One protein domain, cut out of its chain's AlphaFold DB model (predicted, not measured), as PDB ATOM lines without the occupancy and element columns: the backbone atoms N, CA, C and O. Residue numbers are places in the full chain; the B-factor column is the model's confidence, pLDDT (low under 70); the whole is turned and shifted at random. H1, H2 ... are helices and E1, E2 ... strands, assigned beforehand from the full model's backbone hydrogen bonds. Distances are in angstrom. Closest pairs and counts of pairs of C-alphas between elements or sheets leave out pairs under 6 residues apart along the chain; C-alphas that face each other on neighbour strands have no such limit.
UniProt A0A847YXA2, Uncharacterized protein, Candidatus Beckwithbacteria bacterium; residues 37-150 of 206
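What this domain is: This is residues 37 to 150 of the 206 residues of an uncharacterized protein of Candidatus Beckwithbacteria bacterium (UniProt A0A847YXA2). A seven-stranded sheet curls like part of a barrel but does not close: its two edge strands, E6 and E7, are apart, and only the link of residues 139 to 143 spans from one to the other. Short helix H2 packs on E1 and E2 and reaches E3 with Leu 68, H4 packs over E2, and H3 lies farther out over E3 and E4, while H1 is not on the sheet and its centre is the farthest of the elements' centres from the mean of the C-alphas, at 19.1 A. The printed part has 114 residues, with four named helices and seven named strands in the order H1 E1 H2 E2 E3 E4 E5 H3 E6 E7 H4. The sheet is mixed, in the order E6 E3 E4 E5 E1 E2 E7, and the class is mixed, helices and strands. The whole is compact, with a radius of gyration of the C-alphas of 13.7 A and spans of 37 by 34 by 27 A.

Where its parts are: The first named element is helix H1, residues 44 to 47, with C-alpha 44 at (243.798, 253.274, 323.579). Strand E1 follows with residues 53 to 58, 16.5 A long, then helix H2 with residues 64 to 68, and strand E2 with residues 74 to 79, 16.2 A long. Strand E3 holds residues 87 to 91, 13.3 A. Strand E4, the longest strand, holds residues 97 to 103 and runs 19.6 A from C-alpha 97 at (232.108, 282.160, 310.180). Strand E5 holds residues 114 to 119, 15.5 A. Helix H3, the longest helix, holds residues 121 to 129, 12.5 A. Strands E6, residues 136 to 138, and E7, residues 144 to 146, are short. Helix H4, residues 147 to 150, ends at C-alpha 150, (235.732, 268.969, 330.345).

How they stand to each other: The sheet is strongly twisted; from edge to edge its strands' lines turn by 63 degrees and the way across it by 124 degrees. E3, E4 and E5 form a meander, each strand the antiparallel neighbour of the one before, in two hairpins. N 88 and O 100 are 2.7 A apart between E3 and E4, and N 101 and O 117 are 2.8 A apart between E4 and E5, both within hydrogen-bond range. E5 and E1 are parallel, with N 116 and O 57 at 2.8 A. E1 pairs with E5 over residues 56 to 58 and with E2 over 53 to 55; the antiparallel pair E1 and E2 has N 54 and O 78 at 2.8 A. E2 and E7 are antiparallel, with N 75 and O 145 at 2.8 A. E6 and E3 are parallel, with N 137 and O 87 at 2.8 A. E5, H3 and E6 form a split strand-helix-strand unit, two strands of one sheet that follow each other among the strands, with a helix between them along the chain and E3 and E4 between them in the sheet, and its crossover is right-handed. H3 is on the sheet at a height of 10.4 A, over E3 and, only just, E4, on which 3 of its C-alphas fall; its closest C-alphas to E4 are those of Gln 121 and Tyr 99, 7.0 A. H2 is on the sheet at a height of 5.5 A, and the C-alphas of Ala 65 and Val 75, its closest to E2, are 5.0 A apart. H4 is on the sheet over E2, at a height of 7.7 A, with C-alphas 147 and 74 closest at 4.8 A. H1 is not on the sheet. In H3 every O i to N i+4 pair is within hydrogen-bond range; in H2 it is 0 of 1, beside 2 of 2 O i to N i+3 pairs, and H1 and H4 are too short for an i+4 pair.

The domain as a whole: The two C-alphas farthest apart, those of Lys 129 and Lys 148, are 39.8 A apart. The printed part has no cut, and no link is long. The mean pLDDT of the printed part is 76.0; among the stretches under 70 are residues 41 to 52 and 65 to 72.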
ATOM      1  N   ALA A  37     242.475 261.952 320.204       72.56
ATOM      2  CA  ALA A  37     242.916 261.286 321.424       72.56
ATOM      3  C   ALA A  37     244.378 260.826 321.352       72.56
ATOM      4  O   ALA A  37     245.109 260.989 322.334       72.56
ATOM      5  N   SER A  38     244.831 260.332 320.193       73.50
ATOM      6  CA  SER A  38     246.237 259.957 319.993       73.50
ATOM      7  C   SER A  38     247.177 261.163 320.083       73.50
ATOM      8  O   SER A  38     248.248 261.048 320.669       73.50
ATOM      9  N   LEU A  39     246.746 262.336 319.598       74.19
ATOM     10  CA  LEU A  39     247.513 263.583 319.680       74.19
ATOM     11  C   LEU A  39     247.721 264.038 321.132       74.19
ATOM     12  O   LEU A  39     248.740 264.634 321.451       74.19
ATOM     13  N   THR A  40     246.773 263.729 322.019       70.06
ATOM     14  CA  THR A  40     246.833 264.087 323.450       70.06
ATOM     15  C   THR A  40     247.485 263.033 324.347       70.06
ATOM     16  O   THR A  40     247.528 263.213 325.564       70.06
ATOM     17  N   GLY A  41     247.951 261.916 323.777       67.50
ATOM     18  CA  GLY A  41     248.528 260.811 324.544       67.50
ATOM     19  C   GLY A  41     247.518 260.059 325.423       67.50
ATOM     20  O   GLY A  41     247.905 259.442 326.412       67.50
ATOM     21  N   LEU A  42     246.218 260.111 325.103       67.25
ATOM     22  CA  LEU A  42     245.202 259.352 325.836       67.25
ATOM     23  C   LEU A  42     245.249 257.867 325.459       67.25
ATOM     24  O   LEU A  42     245.288 257.521 324.279       67.25
ATOM     25  N   SER A  43     245.197 256.997 326.471       60.88
ATOM     26  CA  SER A  43     245.279 255.539 326.333       60.88
ATOM     27  C   SER A  43     244.212 254.955 325.399       60.88
ATOM     28  O   SER A  43     243.039 255.336 325.456       60.88
ATOM     29  N   VAL A  44     244.611 253.954 324.607       53.47
ATOM     30  CA  VAL A  44     243.798 253.274 323.579       53.47
ATOM     31  C   VAL A  44     242.486 252.694 324.128       53.47
ATOM     32  O   VAL A  44     241.464 252.757 323.451       53.47
ATOM     33  N   GLU A  45     242.462 252.219 325.376       52.97
ATOM     34  CA  GLU A  45     241.244 251.682 326.011       52.97
ATOM     35  C   GLU A  45     240.097 252.697 326.061       52.97
ATOM     36  O   GLU A  45     238.943 252.341 325.843       52.97
ATOM     37  N   LYS A  46     240.408 253.982 326.274       53.19
ATOM     38  CA  LYS A  46     239.405 255.053 326.272       53.19
ATOM     39  C   LYS A  46     239.012 255.468 324.844       53.19
ATOM     40  O   LYS A  46     237.911 255.971 324.635       53.19
ATOM     41  N   GLN A  47     239.885 255.234 323.859       51.97
ATOM     42  CA  GLN A  47     239.636 255.528 322.441       51.97
ATOM     43  C   GLN A  47     238.681 254.515 321.800       51.97
ATOM     44  O   GLN A  47     237.792 254.909 321.050       51.97
ATOM     45  N   LEU A  48     238.830 253.228 322.130       47.09
ATOM     46  CA  LEU A  48     238.066 252.124 321.532       47.09
ATOM     47  C   LEU A  48     236.557 252.198 321.789       47.09
ATOM     48  O   LEU A  48     235.783 251.628 321.027       47.09
ATOM     49  N   ILE A  49     236.132 252.913 322.832       50.41
ATOM     50  CA  ILE A  49     234.711 253.046 323.172       50.41
ATOM     51  C   ILE A  49     234.083 254.282 322.498       50.41
ATOM     52  O   ILE A  49     232.878 254.472 322.575       50.41
ATOM     53  N   GLY A  50     234.865 255.155 321.844       51.66
ATOM     54  CA  GLY A  50     234.347 256.384 321.220       51.66
ATOM     55  C   GLY A  50     233.687 257.367 322.203       51.66
ATOM     56  O   GLY A  50     233.079 258.351 321.793       51.66
ATOM     57  N   LEU A  51     233.800 257.115 323.512       56.72
ATOM     58  CA  LEU A  51     233.070 257.833 324.562       56.72
ATOM     59  C   LEU A  51     233.766 259.111 325.031       56.72
ATOM     60  O   LEU A  51     233.184 259.886 325.792       56.72
ATOM     61  N   VAL A  52     235.016 259.338 324.628       67.50
ATOM     62  CA  VAL A  52     235.778 260.479 325.130       67.50
ATOM     63  C   VAL A  52     235.541 261.687 324.244       67.50
ATOM     64  O   VAL A  52     235.994 261.749 323.102       67.50
ATOM     65  N   ALA A  53     234.842 262.666 324.803       76.94
ATOM     66  CA  ALA A  53     234.758 263.998 324.237       76.94
ATOM     67  C   ALA A  53     235.916 264.843 324.788       76.94
ATOM     68  O   ALA A  53     236.066 264.960 326.005       76.94
ATOM     69  N   LEU A  54     236.727 265.418 323.903       81.25
ATOM     70  CA  LEU A  54     237.916 266.195 324.240       81.25
ATOM     71  C   LEU A  54     237.661 267.692 324.092       81.25
ATOM     72  O   LEU A  54     237.104 268.097 323.070       81.25
ATOM     73  N   PRO A  55     238.084 268.523 325.060       85.00
ATOM     74  CA  PRO A  55     237.964 269.973 324.956       85.00
ATOM     75  C   PRO A  55     238.832 270.529 323.819       85.00
ATOM     76  O   PRO A  55     239.917 270.015 323.545       85.00
ATOM     77  N   LEU A  56     238.353 271.597 323.179       86.94
ATOM     78  CA  LEU A  56     239.086 272.342 322.154       86.94
ATOM     79  C   LEU A  56     239.889 273.509 322.747       86.94
ATOM     80  O   LEU A  56     239.355 274.339 323.489       86.94
ATOM     81  N   PHE A  57     241.135 273.626 322.303       85.50
ATOM     82  CA  PHE A  57     242.067 274.703 322.615       85.50
ATOM     83  C   PHE A  57     242.607 275.340 321.340       85.50
ATOM     84  O   PHE A  57     242.728 274.693 320.301       85.50
ATOM     85  N   TRP A  58     242.972 276.611 321.423       85.75
ATOM     86  CA  TRP A  58     243.807 277.260 320.423       85.75
ATOM     87  C   TRP A  58     245.271 276.842 320.572       85.75
ATOM     88  O   TRP A  58     245.703 276.392 321.634       85.75
ATOM     89  N   ASP A  59     246.061 276.995 319.511       76.75
ATOM     90  CA  ASP A  59     247.482 276.621 319.464       76.75
ATOM     91  C   ASP A  59     248.376 277.364 320.482       76.75
ATOM     92  O   ASP A  59     249.517 276.957 320.727       76.75
ATOM     93  N   ASN A  60     247.873 278.456 321.052       69.62
ATOM     94  CA  ASN A  60     248.482 279.242 322.123       69.62
ATOM     95  C   ASN A  60     247.989 278.847 323.534       69.62
ATOM     96  O   ASN A  60     248.444 279.429 324.512       69.62
ATOM     97  N   GLY A  61     247.117 277.840 323.647       61.78
ATOM     98  CA  GLY A  61     246.597 277.330 324.919       61.78
ATOM     99  C   GLY A  61     245.276 277.952 325.376       61.78
ATOM    100  O   GLY A  61     244.769 277.546 326.421       61.78
ATOM    101  N   ASP A  62     244.691 278.877 324.609       70.19
ATOM    102  CA  ASP A  62     243.432 279.527 324.987       70.19
ATOM    103  C   ASP A  62     242.216 278.611 324.782       70.19
ATOM    104  O   ASP A  62     242.166 277.779 323.871       70.19
ATOM    105  N   ILE A  63     241.183 278.788 325.611       73.50
ATOM    106  CA  ILE A  63     239.930 278.034 325.503       73.50
ATOM    107  C   ILE A  63     239.150 278.511 324.273       73.50
ATOM    108  O   ILE A  63     238.651 279.636 324.219       73.50
ATOM    109  N   PHE A  64     238.950 277.614 323.308       76.19
ATOM    110  CA  PHE A  64     238.292 277.924 322.038       76.19
ATOM    111  C   PHE A  64     236.866 278.489 322.194       76.19
ATOM    112  O   PHE A  64     236.474 279.416 321.485       76.19
ATOM    113  N   ALA A  65     236.090 277.985 323.158       65.50
ATOM    114  CA  ALA A  65     234.705 278.411 323.376       65.50
ATOM    115  C   ALA A  65     234.555 279.873 323.823       65.50
ATOM    116  O   ALA A  65     233.543 280.495 323.493       65.50
ATOM    117  N   GLN A  66     235.565 280.456 324.483       63.16
ATOM    118  CA  GLN A  66     235.552 281.877 324.855       63.16
ATOM    119  C   GLN A  66     235.484 282.784 323.615       63.16
ATOM    120  O   GLN A  66     234.890 283.863 323.652       63.16
ATOM    121  N   HIS A  67     236.021 282.318 322.482       66.06
ATOM    122  CA  HIS A  67     235.936 283.015 321.198       66.06
ATOM    123  C   HIS A  67     234.584 282.824 320.489       66.06
ATOM    124  O   HIS A  67     234.226 283.631 319.625       66.06
ATOM    125  N   LEU A  68     233.825 281.786 320.856       63.81
ATOM    126  CA  LEU A  68     232.497 281.478 320.322       63.81
ATOM    127  C   LEU A  68     231.403 282.281 321.041       63.81
ATOM    128  O   LEU A  68     230.565 282.910 320.402       63.81
ATOM    129  N   MET A  69     231.435 282.285 322.378       57.16
ATOM    130  CA  MET A  69     230.454 282.948 323.238       57.16
ATOM    131  C   MET A  69     231.184 283.694 324.356       57.16
ATOM    132  O   MET A  69     231.745 283.081 325.256       57.16
ATOM    133  N   SER A  70     231.159 285.028 324.333       55.38
ATOM    134  CA  SER A  70     231.996 285.876 325.201       55.38
ATOM    135  C   SER A  70     231.661 285.839 326.704       55.38
ATOM    136  O   SER A  70     232.153 286.682 327.448       55.38
ATOM    137  N   LYS A  71     230.793 284.928 327.170       58.69
ATOM    138  CA  LYS A  71     230.195 284.982 328.517       58.69
ATOM    139  C   LYS A  71     229.824 283.625 329.131       58.69
ATOM    140  O   LYS A  71     229.018 283.596 330.057       58.69
ATOM    141  N   THR A  72     230.333 282.502 328.629       62.56
ATOM    142  CA  THR A  72     229.958 281.180 329.157       62.56
ATOM    143  C   THR A  72     231.162 280.434 329.729       62.56
ATOM    144  O   THR A  72     232.165 280.252 329.047       62.56
ATOM    145  N   ASP A  73     231.032 279.928 330.963       71.56
ATOM    146  CA  ASP A  73     231.950 278.951 331.586       71.56
ATOM    147  C   ASP A  73     231.788 277.555 330.948       71.56
ATOM    148  O   ASP A  73     231.652 276.524 331.618       71.56
ATOM    149  N   LYS A  74     231.744 277.506 329.617       75.62
ATOM    150  CA  LYS A  74     231.580 276.283 328.835       75.62
ATOM    151  C   LYS A  74     232.725 276.156 327.842       75.62
ATOM    152  O   LYS A  74     233.184 277.156 327.302       75.62
ATOM    153  N   VAL A  75     233.160 274.928 327.585       80.44
ATOM    154  CA  VAL A  75     234.104 274.594 326.516       80.44
ATOM    155  C   VAL A  75     233.418 273.744 325.465       80.44
ATOM    156  O   VAL A  75     232.485 273.003 325.763       80.44
ATOM    157  N   ILE A  76     233.885 273.835 324.228       83.25
ATOM    158  CA  ILE A  76     233.434 272.932 323.177       83.25
ATOM    159  C   ILE A  76     234.222 271.641 323.304       83.25
ATOM    160  O   ILE A  76     235.447 271.686 323.426       83.25
ATOM    161  N   THR A  77     233.522 270.513 323.218       82.62
ATOM    162  CA  THR A  77     234.154 269.199 323.126       82.62
ATOM    163  C   THR A  77     233.889 268.543 321.778       82.62
ATOM    164  O   THR A  77     232.757 268.582 321.305       82.62
ATOM    165  N   LEU A  78     234.898 267.901 321.194       80.88
ATOM    166  CA  LEU A  78     234.752 267.048 320.009       80.88
ATOM    167  C   LEU A  78     235.011 265.588 320.359       80.88
ATOM    168  O   LEU A  78     235.661 265.281 321.355       80.88
ATOM    169  N   THR A  79     234.510 264.682 319.531       79.62
ATOM    170  CA  THR A  79     234.748 263.247 319.676       79.62
ATOM    171  C   THR A  79     236.218 262.893 319.412       79.62
ATOM    172  O   THR A  79     236.919 263.526 318.618       79.62
ATOM    173  N   ALA A  80     236.714 261.885 320.131       71.94
ATOM    174  CA  ALA A  80     238.106 261.433 320.084       71.94
ATOM    175  C   ALA A  80     238.558 260.844 318.735       71.94
ATOM    176  O   ALA A  80     239.763 260.738 318.508       71.94
ATOM    177  N   ASP A  81     237.621 260.456 317.871       74.25
ATOM    178  CA  ASP A  81     237.835 259.895 316.530       74.25
ATOM    179  C   ASP A  81     238.219 260.944 315.474       74.25
ATOM    180  O   ASP A  81     238.696 260.588 314.396       74.25
ATOM    181  N   THR A  82     238.082 262.232 315.795       80.12
ATOM    182  CA  THR A  82     238.433 263.339 314.897       80.12
ATOM    183  C   THR A  82     239.907 263.302 314.484       80.12
ATOM    184  O   THR A  82     240.796 263.070 315.301       80.12
ATOM    185  N   LEU A  83     240.191 263.512 313.195       82.12
ATOM    186  CA  LEU A  83     241.530 263.315 312.624       82.12
ATOM    187  C   LEU A  83     242.410 264.581 312.619       82.12
ATOM    188  O   LEU A  83     241.937 265.706 312.463       82.12
ATOM    189  N   GLU A  84     243.732 264.388 312.687       82.06
ATOM    190  CA  GLU A  84     244.730 265.437 312.437       82.06
ATOM    191  C   GLU A  84     244.542 266.024 311.030       82.06
ATOM    192  O   GLU A  84     244.512 265.291 310.028       82.06
ATOM    193  N   GLY A  85     244.476 267.354 310.951       82.44
ATOM    194  CA  GLY A  85     244.271 268.108 309.719       82.44
ATOM    195  C   GLY A  85     242.805 268.357 309.361       82.44
ATOM    196  O   GLY A  85     242.560 269.088 308.397       82.44
ATOM    197  N   SER A  86     241.845 267.803 310.110       87.38
ATOM    198  CA  SER A  86     240.421 268.114 309.946       87.38
ATOM    199  C   SER A  86     240.140 269.592 310.228       87.38
ATOM    200  O   SER A  86     240.801 270.228 311.054       87.38
ATOM    201  N   ILE A  87     239.160 270.151 309.517       89.06
ATOM    202  CA  ILE A  87     238.787 271.562 309.626       89.06
ATOM    203  C   ILE A  87     237.539 271.696 310.486       89.06
ATOM    204  O   ILE A  87     236.484 271.158 310.165       89.06
ATOM    205  N   VAL A  88     237.640 272.495 311.537       88.38
ATOM    206  CA  VAL A  88     236.533 272.887 312.399       88.38
ATOM    207  C   VAL A  88     235.964 274.212 311.901       88.38
ATOM    208  O   VAL A  88     236.646 275.237 311.903       88.38
ATOM    209  N   LYS A  89     234.702 274.197 311.470       89.31
ATOM    210  CA  LYS A  89     233.924 275.377 311.084       89.31
ATOM    211  C   LYS A  89     233.015 275.780 312.239       89.31
ATOM    212  O   LYS A  89     232.240 274.969 312.743       89.31
ATOM    213  N   TYR A  90     233.066 277.049 312.611       85.19
ATOM    214  CA  TYR A  90     232.327 277.574 313.754       85.19
ATOM    215  C   TYR A  90     231.938 279.038 313.535       85.19
ATOM    216  O   TYR A  90     232.376 279.674 312.575       85.19
ATOM    217  N   LYS A  91     231.093 279.579 314.413       82.38
ATOM    218  CA  LYS A  91     230.738 281.002 314.424       82.38
ATOM    219  C   LYS A  91     231.389 281.678 315.621       82.38
ATOM    220  O   LYS A  91     231.279 281.165 316.723       82.38
ATOM    221  N   ASN A  92     232.074 282.798 315.424       78.44
ATOM    222  CA  ASN A  92     232.636 283.559 316.540       78.44
ATOM    223  C   ASN A  92     231.552 284.365 317.280       78.44
ATOM    224  O   ASN A  92     230.401 284.444 316.844       78.44
ATOM    225  N   SER A  93     231.946 285.048 318.355       74.94
ATOM    226  CA  SER A  93     231.074 285.936 319.142       74.94
ATOM    227  C   SER A  93     230.423 287.081 318.352       74.94
ATOM    228  O   SER A  93     229.425 287.647 318.789       74.94
ATOM    229  N   LYS A  94     230.956 287.416 317.170       80.75
ATOM    230  CA  LYS A  94     230.397 288.400 316.227       80.75
ATOM    231  C   LYS A  94     229.507 287.751 315.158       80.75
ATOM    232  O   LYS A  94     229.178 288.399 314.169       80.75
ATOM    233  N   ASN A  95     229.137 286.479 315.331       78.19
ATOM    234  CA  ASN A  95     228.356 285.675 314.387       78.19
ATOM    235  C   ASN A  95     229.021 285.525 313.000       78.19
ATOM    236  O   ASN A  95     228.354 285.228 312.009       78.19
ATOM    237  N   GLN A  96     230.341 285.720 312.915       82.38
ATOM    238  CA  GLN A  96     231.119 285.519 311.695       82.38
ATOM    239  C   GLN A  96     231.597 284.074 311.620       82.38
ATOM    240  O   GLN A  96     231.969 283.479 312.631       82.38
ATOM    241  N   VAL A  97     231.605 283.515 310.413       85.00
ATOM    242  CA  VAL A  97     232.108 282.160 310.180       85.00
ATOM    243  C   VAL A  97     233.630 282.169 310.260       85.00
ATOM    244  O   VAL A  97     234.298 282.925 309.556       85.00
ATOM    245  N   CYS A  98     234.170 281.308 311.110       86.31
ATOM    246  CA  CYS A  98     235.596 281.122 311.311       86.31
ATOM    247  C   CYS A  98     235.964 279.647 311.134       86.31
ATOM    248  O   CYS A  98     235.114 278.752 311.200       86.31
ATOM    249  N   TYR A  99     237.250 279.415 310.883       88.38
ATOM    250  CA  TYR A  99     237.791 278.100 310.583       88.38
ATOM    251  C   TYR A  99     239.053 277.858 311.410       88.38
ATOM    252  O   TYR A  99     239.890 278.751 311.566       88.38
ATOM    253  N   GLY A 100     239.181 276.650 311.946       89.38
ATOM    254  CA  GLY A 100     240.381 276.172 312.624       89.38
ATOM    255  C   GLY A 100     240.786 274.809 312.080       89.38
ATOM    256  O   GLY A 100     239.921 274.019 311.717       89.38
ATOM    257  N   GLN A 101     242.080 274.530 312.001       89.12
ATOM    258  CA  GLN A 101     242.601 273.214 311.630       89.12
ATOM    259  C   GLN A 101     243.083 272.471 312.871       89.12
ATOM    260  O   GLN A 101     243.808 273.056 313.673       89.12
ATOM    261  N   ILE A 102     242.724 271.191 313.007       88.50
ATOM    262  CA  ILE A 102     243.248 270.325 314.069       88.50
ATOM    263  C   ILE A 102     244.729 270.056 313.819       88.50
ATOM    264  O   ILE A 102     245.099 269.524 312.769       88.50
ATOM    265  N   ILE A 103     245.553 270.398 314.803       85.12
ATOM    266  CA  ILE A 103     247.003 270.223 314.783       85.12
ATOM    267  C   ILE A 103     247.464 269.340 315.943       85.12
ATOM    268  O   ILE A 103     246.761 269.159 316.939       85.12
ATOM    269  N   GLU A 104     248.675 268.807 315.819       82.62
ATOM    270  CA  GLU A 104     249.370 268.179 316.937       82.62
ATOM    271  C   GLU A 104     249.686 269.231 318.017       82.62
ATOM    272  O   GLU A 104     250.119 270.342 317.678       82.62
ATOM    273  N   PRO A 105     249.453 268.932 319.311       77.38
ATOM    274  CA  PRO A 105     249.843 269.831 320.386       77.38
ATOM    275  C   PRO A 105     251.347 270.100 320.347       77.38
ATOM    276  O   PRO A 105     252.156 269.222 320.046       77.38
ATOM    277  N   LYS A 106     251.738 271.324 320.712       78.31
ATOM    278  CA  LYS A 106     253.152 271.643 320.938       78.31
ATOM    279  C   LYS A 106     253.680 270.783 322.106       78.31
ATOM    280  O   LYS A 106     252.900 270.484 323.011       78.31
ATOM    281  N   PRO A 107     254.987 270.458 322.162       66.06
ATOM    282  CA  PRO A 107     255.568 269.538 323.155       66.06
ATOM    283  C   PRO A 107     255.376 269.897 324.644       66.06
ATOM    284  O   PRO A 107     255.776 269.125 325.505       66.06
ATOM    285  N   PHE A 108     254.778 271.048 324.961       67.31
ATOM    286  CA  PHE A 108     254.559 271.558 326.321       67.31
ATOM    287  C   PHE A 108     253.164 272.169 326.476       67.31
ATOM    288  O   PHE A 108     252.979 273.195 327.130       67.31
ATOM    289  N   ALA A 109     252.177 271.600 325.788       70.88
ATOM    290  CA  ALA A 109     250.820 272.100 325.865       70.88
ATOM    291  C   ALA A 109     250.261 271.900 327.295       70.88
ATOM    292  O   ALA A 109     250.335 270.792 327.828       70.88
ATOM    293  N   PRO A 110     249.705 272.945 327.937       71.25
ATOM    294  CA  PRO A 110     249.338 272.898 329.359       71.25
ATOM    295  C   PRO A 110     248.144 271.976 329.659       71.25
ATOM    296  O   PRO A 110     247.886 271.630 330.814       71.25
ATOM    297  N   HIS A 111     247.387 271.587 328.631       75.94
ATOM    298  CA  HIS A 111     246.141 270.845 328.764       75.94
ATOM    299  C   HIS A 111     246.091 269.669 327.790       75.94
ATOM    300  O   HIS A 111     246.595 269.730 326.672       75.94
ATOM    301  N   LYS A 112     245.437 268.582 328.205       77.19
ATOM    302  CA  LYS A 112     245.117 267.473 327.306       77.19
ATOM    303  C   LYS A 112     243.815 267.808 326.578       77.19
ATOM    304  O   LYS A 112     242.749 267.851 327.185       77.19
ATOM    305  N   GLY A 113     243.903 268.075 325.280       80.56
ATOM    306  CA  GLY A 113     242.747 268.360 324.433       80.56
ATOM    307  C   GLY A 113     243.127 268.575 322.973       80.56
ATOM    308  O   GLY A 113     244.278 268.418 322.580       80.56
ATOM    309  N   ILE A 114     242.144 268.919 322.155       85.06
ATOM    310  CA  ILE A 114     242.332 269.110 320.718       85.06
ATOM    311  C   ILE A 114     242.808 270.532 320.463       85.06
ATOM    312  O   ILE A 114     242.134 271.481 320.851       85.06
ATOM    313  N   TYR A 115     243.930 270.674 319.765       86.12
ATOM    314  CA  TYR A 115     244.514 271.971 319.452       86.12
ATOM    315  C   TYR A 115     244.144 272.420 318.044       86.12
ATOM    316  O   TYR A 115     244.222 271.649 317.085       86.12
ATOM    317  N   LEU A 116     243.745 273.684 317.928       87.75
ATOM    318  CA  LEU A 116     243.314 274.312 316.691       87.75
ATOM    319  C   LEU A 116     244.250 275.449 316.298       87.75
ATOM    320  O   LEU A 116     244.535 276.342 317.093       87.75
ATOM    321  N   GLN A 117     244.657 275.455 315.033       88.81
ATOM    322  CA  GLN A 117     245.330 276.583 314.402       88.81
ATOM    323  C   GLN A 117     244.335 277.395 313.573       88.81
ATOM    324  O   GLN A 117     243.555 276.830 312.804       88.81
ATOM    325  N   ALA A 118     244.365 278.724 313.695       86.88
ATOM    326  CA  ALA A 118     243.466 279.596 312.941       86.88
ATOM    327  C   ALA A 118     243.803 279.544 311.453       86.88
ATOM    328  O   ALA A 118     244.958 279.733 311.071       86.88
ATOM    329  N   ILE A 119     242.789 279.340 310.615       88.44
ATOM    330  CA  ILE A 119     242.949 279.358 309.163       88.44
ATOM    331  C   ILE A 119     241.928 280.293 308.517       88.44
ATOM    332  O   ILE A 119     240.794 280.455 308.967       88.44
ATOM    333  N   SER A 120     242.345 280.936 307.432       89.06
ATOM    334  CA  SER A 120     241.492 281.817 306.635       89.06
ATOM    335  C   SER A 120     240.595 281.022 305.685       89.06
ATOM    336  O   SER A 120     240.950 279.931 305.238       89.06
ATOM    337  N   GLN A 121     239.466 281.606 305.274       88.75
ATOM    338  CA  GLN A 121     238.576 280.995 304.278       88.75
ATOM    339  C   GLN A 121     239.305 280.663 302.962       88.75
ATOM    340  O   GLN A 121     239.112 279.587 302.403       88.75
ATOM    341  N   LYS A 122     240.212 281.539 302.503       89.81
ATOM    342  CA  LYS A 122     241.022 281.297 301.296       89.81
ATOM    343  C   LYS A 122     241.873 280.028 301.420       89.81
ATOM    344  O   LYS A 122     242.014 279.285 300.453       89.81
ATOM    345  N   GLN A 123     242.435 279.765 302.602       86.69
ATOM    346  CA  GLN A 123     243.207 278.546 302.856       86.69
ATOM    347  C   GLN A 123     242.314 277.304 302.846       86.69
ATOM    348  O   GLN A 123     242.703 276.302 302.254       86.69
ATOM    349  N   VAL A 124     241.108 277.381 303.417       87.38
ATOM    350  CA  VAL A 124     240.127 276.283 303.374       87.38
ATOM    351  C   VAL A 124     239.789 275.920 301.929       87.38
ATOM    352  O   VAL A 124     239.877 274.755 301.554       87.38
ATOM    353  N   GLU A 125     239.468 276.909 301.095       87.69
ATOM    354  CA  GLU A 125     239.144 276.695 299.679       87.69
ATOM    355  C   GLU A 125     240.318 276.069 298.908       87.69
ATOM    356  O   GLU A 125     240.128 275.173 298.085       87.69
ATOM    357  N   LEU A 126     241.552 276.500 299.193       87.19
ATOM    358  CA  LEU A 126     242.761 275.911 298.609       87.19
ATOM    359  C   LEU A 126     242.965 274.457 299.052       87.19
ATOM    360  O   LEU A 126     243.314 273.612 298.227       87.19
ATOM    361  N   MET A 127     242.735 274.156 300.329       82.38
ATOM    362  CA  MET A 127     242.852 272.805 300.877       82.38
ATOM    363  C   MET A 127     241.746 271.870 300.357       82.38
ATOM    364  O   MET A 127     242.011 270.692 300.124       82.38
ATOM    365  N   GLN A 128     240.534 272.385 300.105       82.25
ATOM    366  CA  GLN A 128     239.447 271.637 299.453       82.25
ATOM    367  C   GLN A 128     239.807 271.289 298.009       82.25
ATOM    368  O   GLN A 128     239.687 270.135 297.604       82.25
ATOM    369  N   LYS A 129     240.321 272.261 297.244       82.44
ATOM    370  CA  LYS A 129     240.751 272.046 295.850       82.44
ATOM    371  C   LYS A 129     241.892 271.036 295.733       82.44
ATOM    372  O   LYS A 129     241.937 270.278 294.774       82.44
ATOM    373  N   LYS A 130     242.802 271.021 296.709       78.56
ATOM    374  CA  LYS A 130     243.926 270.074 296.775       78.56
ATOM    375  C   LYS A 130     243.569 268.733 297.434       78.56
ATOM    376  O   LYS A 130     244.468 267.923 297.624       78.56
ATOM    377  N   GLN A 131     242.300 268.508 297.796       70.00
ATOM    378  CA  GLN A 131     241.809 267.298 298.477       70.00
ATOM    379  C   GLN A 131     242.567 266.941 299.772       70.00
ATOM    380  O   GLN A 131     242.577 265.794 300.204       70.00
ATOM    381  N   THR A 132     243.201 267.915 300.430       71.12
ATOM    382  CA  THR A 132     243.980 267.673 301.659       71.12
ATOM    383  C   THR A 132     243.121 267.619 302.922       71.12
ATOM    384  O   THR A 132     243.627 267.312 304.000       71.12
ATOM    385  N   ILE A 133     241.833 267.952 302.818       69.62
ATOM    386  CA  ILE A 133     240.911 267.954 303.955       69.62
ATOM    387  C   ILE A 133     240.378 266.548 304.146       69.62
ATOM    388  O   ILE A 133     239.682 266.025 303.279       69.62
ATOM    389  N   LYS A 134     240.683 265.970 305.305       73.12
ATOM    390  CA  LYS A 134     240.168 264.657 305.693       73.12
ATOM    391  C   LYS A 134     238.706 264.734 306.126       73.12
ATOM    392  O   LYS A 134     237.919 263.875 305.760       73.12
ATOM    393  N   GLU A 135     238.348 265.779 306.870       80.94
ATOM    394  CA  GLU A 135     237.005 265.960 307.423       80.94
ATOM    395  C   GLU A 135     236.711 267.445 307.690       80.94
ATOM    396  O   GLU A 135     237.621 268.219 308.006       80.94
ATOM    397  N   MET A 136     235.439 267.844 307.578       83.44
ATOM    398  CA  MET A 136     234.958 269.168 307.979       83.44
ATOM    399  C   MET A 136     233.880 269.032 309.057       83.44
ATOM    400  O   MET A 136     232.803 268.501 308.801       83.44
ATOM    401  N   ILE A 137     234.160 269.567 310.243       84.25
ATOM    402  CA  ILE A 137     233.324 269.439 311.439       84.25
ATOM    403  C   ILE A 137     232.638 270.779 311.699       84.25
ATOM    404  O   ILE A 137     233.301 271.806 311.845       84.25
ATOM    405  N   ALA A 138     231.306 270.784 311.751       85.06
ATOM    406  CA  ALA A 138     230.522 271.969 312.089       85.06
ATOM    407  C   ALA A 138     230.156 271.952 313.575       85.06
ATOM    408  O   ALA A 138     229.465 271.043 314.033       85.06
ATOM    409  N   VAL A 139     230.598 272.975 314.304       82.00
ATOM    410  CA  VAL A 139     230.418 273.081 315.756       82.00
ATOM    411  C   VAL A 139     229.366 274.132 316.093       82.00
ATOM    412  O   VAL A 139     229.378 275.231 315.527       82.00
ATOM    413  N   GLY A 140     228.471 273.806 317.028       75.81
ATOM    414  CA  GLY A 140     227.413 274.697 317.506       75.81
ATOM    415  C   GLY A 140     227.225 274.666 319.024       75.81
ATOM    416  O   GLY A 140     228.017 274.089 319.761       75.81
ATOM    417  N   GLU A 141     226.145 275.284 319.508       72.75
ATOM    418  CA  GLU A 141     225.872 275.414 320.951       72.75
ATOM    419  C   GLU A 141     225.667 274.071 321.668       72.75
ATOM    420  O   GLU A 141     225.928 273.960 322.862       72.75
ATOM    421  N   ARG A 142     225.240 273.034 320.941       74.50
ATOM    422  CA  ARG A 142     225.029 271.677 321.473       74.50
ATOM    423  C   ARG A 142     226.317 270.974 321.912       74.50
ATOM    424  O   ARG A 142     226.260 270.063 322.730       74.50
ATOM    425  N   ASP A 143     227.458 271.395 321.371       78.88
ATOM    426  CA  ASP A 143     228.768 270.790 321.635       78.88
ATOM    427  C   ASP A 143     229.452 271.436 322.860       78.88
ATOM    428  O   ASP A 143     230.558 271.051 323.247       78.88
ATOM    429  N   LEU A 144     228.790 272.428 323.476       77.69
ATOM    430  CA  LEU A 144     229.242 273.121 324.678       77.69
ATOM    431  C   LEU A 144     228.968 272.286 325.930       77.69
ATOM    432  O   LEU A 144     227.819 272.019 326.285       77.69
ATOM    433  N   LYS A 145     230.030 271.977 326.671       77.69
ATOM    434  CA  LYS A 145     229.979 271.338 327.990       77.69
ATOM    435  C   LYS A 145     230.538 272.269 329.070       77.69
ATOM    436  O   LYS A 145     231.351 273.135 328.751       77.69
ATOM    437  N   PRO A 146     230.117 272.142 330.341       75.44
ATOM    438  CA  PRO A 146     230.689 272.924 331.436       75.44
ATOM    439  C   PRO A 146     232.210 272.741 331.528       75.44
ATOM    440  O   PRO A 146     232.710 271.622 331.444       75.44
ATOM    441  N   VAL A 147     232.946 273.838 331.738       74.44
ATOM    442  CA  VAL A 147     234.422 273.839 331.836       74.44
ATOM    443  C   VAL A 147     234.929 272.854 332.899       74.44
ATOM    444  O   VAL A 147     235.920 272.161 332.684       74.44
ATOM    445  N   LYS A 148     234.223 272.763 334.033       69.44
ATOM    446  CA  LYS A 148     234.596 271.923 335.183       69.44
ATOM    447  C   LYS A 148     234.646 270.426 334.859       69.44
ATOM    448  O   LYS A 148     235.460 269.725 335.446       69.44
ATOM    449  N   ASP A 149     233.832 269.974 333.909       64.00
ATOM    450  CA  ASP A 149     233.697 268.554 333.557       64.00
ATOM    451  C   ASP A 149     234.557 268.168 332.345       64.00
ATOM    452  O   ASP A 149     234.673 266.994 332.000       64.00
ATOM    453  N   ALA A 150     235.126 269.160 331.654       61.12
ATOM    454  CA  ALA A 150     235.732 268.969 330.345       61.12
ATOM    455  C   ALA A 150     237.257 268.843 330.374       61.12
ATOM    456  O   ALA A 150     237.837 268.291 329.440       61.12
TER     457      ALA A 150